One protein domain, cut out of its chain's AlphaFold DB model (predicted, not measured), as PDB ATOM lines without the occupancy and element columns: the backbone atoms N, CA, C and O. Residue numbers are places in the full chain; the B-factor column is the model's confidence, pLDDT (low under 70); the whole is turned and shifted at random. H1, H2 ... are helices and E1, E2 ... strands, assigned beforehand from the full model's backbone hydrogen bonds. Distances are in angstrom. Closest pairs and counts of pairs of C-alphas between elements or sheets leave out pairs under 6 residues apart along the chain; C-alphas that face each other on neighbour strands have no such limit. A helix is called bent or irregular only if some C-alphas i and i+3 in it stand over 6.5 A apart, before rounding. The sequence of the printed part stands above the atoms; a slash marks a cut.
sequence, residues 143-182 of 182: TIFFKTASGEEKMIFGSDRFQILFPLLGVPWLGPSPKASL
ATOM      1  N   THR A 143     -14.773  39.103  24.380       98.38
ATOM      2  CA  THR A 143     -15.447  37.813  24.177       98.38
ATOM      3  C   THR A 143     -14.367  36.774  23.906       98.38
ATOM      4  O   THR A 143     -13.516  36.990  23.041       98.38
ATOM      5  N   ILE A 144     -14.375  35.670  24.651       98.38
ATOM      6  CA  ILE A 144     -13.386  34.595  24.529       98.38
ATOM      7  C   ILE A 144     -14.116  33.320  24.125       98.38
ATOM      8  O   ILE A 144     -14.990  32.837  24.845       98.38
ATOM      9  N   PHE A 145     -13.715  32.763  22.985       98.12
ATOM     10  CA  PHE A 145     -14.123  31.436  22.542       98.12
ATOM     11  C   PHE A 145     -13.017  30.431  22.841       98.12
ATOM     12  O   PHE A 145     -11.842  30.702  22.579       98.12
ATOM     13  N   PHE A 146     -13.379  29.272  23.378       97.94
ATOM     14  CA  PHE A 146     -12.424  28.234  23.749       97.94
ATOM     15  C   PHE A 146     -13.043  26.842  23.626       97.94
ATOM     16  O   PHE A 146     -14.261  26.690  23.682       97.94
ATOM     17  N   LYS A 147     -12.194  25.824  23.471       98.06
ATOM     18  CA  LYS A 147     -12.604  24.419  23.547       98.06
ATOM     19  C   LYS A 147     -12.341  23.900  24.951       98.06
ATOM     20  O   LYS A 147     -11.239  24.088  25.460       98.06
ATOM     21  N   THR A 148     -13.334  23.272  25.566       98.00
ATOM     22  CA  THR A 148     -13.183  22.596  26.857       98.00
ATOM     23  C   THR A 148     -12.245  21.392  26.739       98.00
ATOM     24  O   THR A 148     -11.917  20.945  25.637       98.00
ATOM     25  N   ALA A 149     -11.874  20.800  27.876       97.50
ATOM     26  CA  ALA A 149     -11.135  19.539  27.916       97.50
ATOM     27  C   ALA A 149     -11.864  18.383  27.195       97.50
ATOM     28  O   ALA A 149     -11.215  17.476  26.686       97.50
ATOM     29  N   SER A 150     -13.202  18.430  27.102       97.19
ATOM     30  CA  SER A 150     -14.010  17.463  26.341       97.19
ATOM     31  C   SER A 150     -14.103  17.772  24.840       97.19
ATOM     32  O   SER A 150     -14.704  17.002  24.096       97.19
ATOM     33  N   GLY A 151     -13.527  18.886  24.379       97.31
ATOM     34  CA  GLY A 151     -13.568  19.329  22.984       97.31
ATOM     35  C   GLY A 151     -14.800  20.158  22.603       97.31
ATOM     36  O   GLY A 151     -14.890  20.595  21.455       97.31
ATOM     37  N   GLU A 152     -15.720  20.413  23.538       97.75
ATOM     38  CA  GLU A 152     -16.887  21.271  23.314       97.75
ATOM     39  C   GLU A 152     -16.455  22.735  23.178       97.75
ATOM     40  O   GLU A 152     -15.660  23.231  23.973       97.75
ATOM     41  N   GLU A 153     -16.985  23.455  22.190       97.44
ATOM     42  CA  GLU A 153     -16.746  24.893  22.085       97.44
ATOM     43  C   GLU A 153     -17.670  25.676  23.029       97.44
ATOM     44  O   GLU A 153     -18.884  25.474  23.057       97.44
ATOM     45  N   LYS A 154     -17.089  26.597  23.800       98.00
ATOM     46  CA  LYS A 154     -17.790  27.502  24.714       98.00
ATOM     47  C   LYS A 154     -17.388  28.950  24.449       98.00
ATOM     48  O   LYS A 154     -16.307  29.240  23.934       98.00
ATOM     49  N   MET A 155     -18.263  29.861  24.864       97.81
ATOM     50  CA  MET A 155     -18.043  31.304  24.854       97.81
ATOM     51  C   MET A 155     -18.180  31.852  26.277       97.81
ATOM     52  O   MET A 155     -19.122  31.498  26.986       97.81
ATOM     53  N   ILE A 156     -17.282  32.752  26.673       98.00
ATOM     54  CA  ILE A 156     -17.468  33.628  27.836       98.00
ATOM     55  C   ILE A 156     -17.342  35.095  27.418       98.00
ATOM     56  O   ILE A 156     -16.624  35.437  26.476       98.00
ATOM     57  N   PHE A 157     -18.027  35.959  28.155       98.12
ATOM     58  CA  PHE A 157     -17.946  37.407  28.025       98.12
ATOM     59  C   PHE A 157     -17.365  38.000  29.311       98.12
ATOM     60  O   PHE A 157     -17.749  37.571  30.400       98.12
ATOM     61  N   GLY A 158     -16.482  38.991  29.170       97.00
ATOM     62  CA  GLY A 158     -15.867  39.707  30.286       97.00
ATOM     63  C   GLY A 158     -14.494  39.173  30.705       97.00
ATOM     64  O   GLY A 158     -14.026  38.131  30.242       97.00
ATOM     65  N   SER A 159     -13.831  39.930  31.576       95.94
ATOM     66  CA  SER A 159     -12.538  39.597  32.197       95.94
ATOM     67  C   SER A 159     -12.682  38.904  33.560       95.94
ATOM     68  O   SER A 159     -11.691  38.613  34.218       95.94
ATOM     69  N   ASP A 160     -13.908  38.611  33.989       96.69
ATOM     70  CA  ASP A 160     -14.302  38.180  35.335       96.69
ATOM     71  C   ASP A 160     -14.825  36.726  35.363       96.69
ATOM     72  O   ASP A 160     -15.628  36.333  36.217       96.69
ATOM     73  N   ARG A 161     -14.414  35.918  34.378       97.50
ATOM     74  CA  ARG A 161     -14.856  34.522  34.187       97.50
ATOM     75  C   ARG A 161     -13.706  33.515  34.141       97.50
ATOM     76  O   ARG A 161     -13.944  32.343  33.854       97.50
ATOM     77  N   PHE A 162     -12.472  33.922  34.435       96.25
ATOM     78  CA  PHE A 162     -11.314  33.023  34.368       96.25
ATOM     79  C   PHE A 162     -11.402  31.848  35.353       96.25
ATOM     80  O   PHE A 162     -11.079  30.723  34.986       96.25
ATOM     81  N   GLN A 163     -11.964  32.063  36.542       96.12
ATOM     82  CA  GLN A 163     -12.256  31.021  37.530       96.12
ATOM     83  C   GLN A 163     -13.247  29.951  37.033       96.12
ATOM     84  O   GLN A 163     -13.288  28.858  37.586       96.12
ATOM     85  N   ILE A 164     -14.025  30.249  35.985       97.12
ATOM     86  CA  ILE A 164     -14.906  29.290  35.298       97.12
ATOM     87  C   ILE A 164     -14.189  28.695  34.077       97.12
ATOM     88  O   ILE A 164     -14.236  27.488  33.854       97.12
ATOM     89  N   LEU A 165     -13.506  29.533  33.292       97.31
ATOM     90  CA  LEU A 165     -12.819  29.128  32.064       97.31
ATOM     91  C   LEU A 165     -11.701  28.112  32.324       97.31
ATOM     92  O   LEU A 165     -11.631  27.111  31.618       97.31
ATOM     93  N   PHE A 166     -10.833  28.345  33.311       97.00
ATOM     94  CA  PHE A 166      -9.654  27.500  33.544       97.00
ATOM     95  C   PHE A 166     -10.034  26.046  33.877       97.00
ATOM     96  O   PHE A 166      -9.565  25.149  33.171       97.00
ATOM     97  N   PRO A 167     -10.949  25.775  34.831       97.06
ATOM     98  CA  PRO A 167     -11.414  24.411  35.084       97.06
ATOM     99  C   PRO A 167     -12.023  23.729  33.853       97.06
ATOM    100  O   PRO A 167     -11.771  22.550  33.621       97.06
ATOM    101  N   LEU A 168     -12.775  24.461  33.020       97.88
ATOM    102  CA  LEU A 168     -13.340  23.919  31.779       97.88
ATOM    103  C   LEU A 168     -12.265  23.566  30.739       97.88
ATOM    104  O   LEU A 168     -12.482  22.665  29.931       97.88
ATOM    105  N   LEU A 169     -11.109  24.235  30.768       97.38
ATOM    106  CA  LEU A 169      -9.921  23.871  29.989       97.38
ATOM    107  C   LEU A 169      -9.159  22.665  30.566       97.38
ATOM    108  O   LEU A 169      -8.215  22.194  29.937       97.38
ATOM    109  N   GLY A 170      -9.538  22.164  31.746       97.00
ATOM    110  CA  GLY A 170      -8.818  21.096  32.441       97.00
ATOM    111  C   GLY A 170      -7.553  21.570  33.163       97.00
ATOM    112  O   GLY A 170      -6.685  20.752  33.461       97.00
ATOM    113  N   VAL A 171      -7.429  22.872  33.444       95.50
ATOM    114  CA  VAL A 171      -6.298  23.454  34.185       95.50
ATOM    115  C   VAL A 171      -6.782  24.180  35.446       95.50
ATOM    116  O   VAL A 171      -7.858  24.780  35.436       95.50
ATOM    117  N   PRO A 172      -6.027  24.154  36.559       95.50
ATOM    118  CA  PRO A 172      -6.428  24.869  37.764       95.50
ATOM    119  C   PRO A 172      -6.369  26.386  37.551       95.50
ATOM    120  O   PRO A 172      -5.461  26.906  36.899       95.50
ATOM    121  N   TRP A 173      -7.319  27.108  38.143       95.38
ATOM    122  CA  TRP A 173      -7.232  28.560  38.265       95.38
ATOM    123  C   TRP A 173      -6.323  28.921  39.442       95.38
ATOM    124  O   TRP A 173      -6.636  28.599  40.585       95.38
ATOM    125  N   LEU A 174      -5.213  29.603  39.163       95.19
ATOM    126  CA  LEU A 174      -4.205  29.995  40.159       95.19
ATOM    127  C   LEU A 174      -4.275  31.492  40.502       95.19
ATOM    128  O   LEU A 174      -3.288  32.091  40.920       95.19
ATOM    129  N   GLY A 175      -5.434  32.113  40.283       94.31
ATOM    130  CA  GLY A 175      -5.595  33.557  40.421       94.31
ATOM    131  C   GLY A 175      -5.058  34.354  39.222       94.31
ATOM    132  O   GLY A 175      -4.480  33.797  38.286       94.31
ATOM    133  N   PRO A 176      -5.258  35.683  39.237       91.88
ATOM    134  CA  PRO A 176      -4.902  36.572  38.129       91.88
ATOM    135  C   PRO A 176      -3.385  36.745  37.947       91.88
ATOM    136  O   PRO A 176      -2.938  37.093  36.859       91.88
ATOM    137  N   SER A 177      -2.600  36.471  38.995       88.50
ATOM    138  CA  SER A 177      -1.136  36.573  39.023       88.50
ATOM    139  C   SER A 177      -0.505  35.253  39.496       88.50
ATOM    140  O   SER A 177      -0.019  35.158  40.625       88.50
ATOM    141  N   PRO A 178      -0.473  34.211  38.643       83.44
ATOM    142  CA  PRO A 178      -0.077  32.860  39.050       83.44
ATOM    143  C   PRO A 178       1.385  32.751  39.514       83.44
ATOM    144  O   PRO A 178       1.703  31.898  40.334       83.44
ATOM    145  N   LYS A 179       2.282  33.631  39.040       72.81
ATOM    146  CA  LYS A 179       3.698  33.658  39.461       72.81
ATOM    147  C   LYS A 179       3.922  34.222  40.869       72.81
ATOM    148  O   LYS A 179       5.003  34.035  41.402       72.81
ATOM    149  N   ALA A 180       2.941  34.923  41.439       58.12
ATOM    150  CA  ALA A 180       2.999  35.449  42.806       58.12
ATOM    151  C   ALA A 180       2.392  34.481  43.840       58.12
ATOM    152  O   ALA A 180       2.356  34.795  45.024       58.12
ATOM    153  N   SER A 181       1.870  33.335  43.382       50.25
ATOM    154  CA  SER A 181       1.157  32.341  44.198       50.25
ATOM    155  C   SER A 181       1.960  31.045  44.411       50.25
ATOM    156  O   SER A 181       1.400  30.055  44.883       50.25
ATOM    157  N   LEU A 182       3.248  31.051  44.047       42.72
ATOM    158  CA  LEU A 182       4.262  30.022  44.312       42.72
ATOM    159  C   LEU A 182       5.388  30.650  45.136       42.72
ATOM    160  O   LEU A 182       5.938  29.932  45.996       42.72
TER     161      LEU A 182
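This is residues 143 to 182 of the 182 residues of the protein "DSBA domain-containing protein" of Arcella intermedia (UniProt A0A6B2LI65). Picture a two-stranded hairpin, E1 and E2, with one short helix, H1, over one face of it, and a tail without a named element, residues 169 to 182, that leads from the helix away from the hairpin to the chain's end. The printed part has 40 residues, with E1, E2 and H1 in that order along the chain; the two strands are antiparallel, and the class is mixed, helices and strands, with under half of the residues in named elements. The whole is only just loose, close to compact, with a radius of gyration of the C-alphas of 10.8 A; its outline is flat, 31 by 21 by 11 A.

Look first at E1, residues 143 to 147, and E2, residues 153 to 157, a hairpin of antiparallel neighbour strands at 157 degrees between their directions. N 144 and O 156 are 2.9 A apart and N 154 and O 146 2.8 A, both within hydrogen-bond range. Next find H1, residues 162 to 168: its closest C-alpha pair with E2 is Ile 156 and Leu 165, 7.7 A apart. E1 and H1 are near each other, with 6 pairs of C-alphas within 10 A. In H1, 2 of 3 O i to N i+4 pairs are within hydrogen-bond range.

Find C-alpha 143 at (-15.447, 37.813, 24.177); from there E1 runs 13.7 A to C-alpha 147. E2 runs 13.9 A from Glu 153 to Phe 157. H1 runs 9.7 A from Phe 162 to C-alpha 168 at (-13.340, 23.919, 31.779); it is neither bent nor irregular, but only just: C-alphas 164 and 167 are 6.0 A apart.

The two C-alphas farthest apart are those of Glu 152 and Ala 180, at 31.2 A. The printed part has no cut, and the links E1 to E2 and E2 to H1 are tight. In the B-factor column you will find a mean pLDDT of the printed part of 92.3, with residues 180 to 182 under 70.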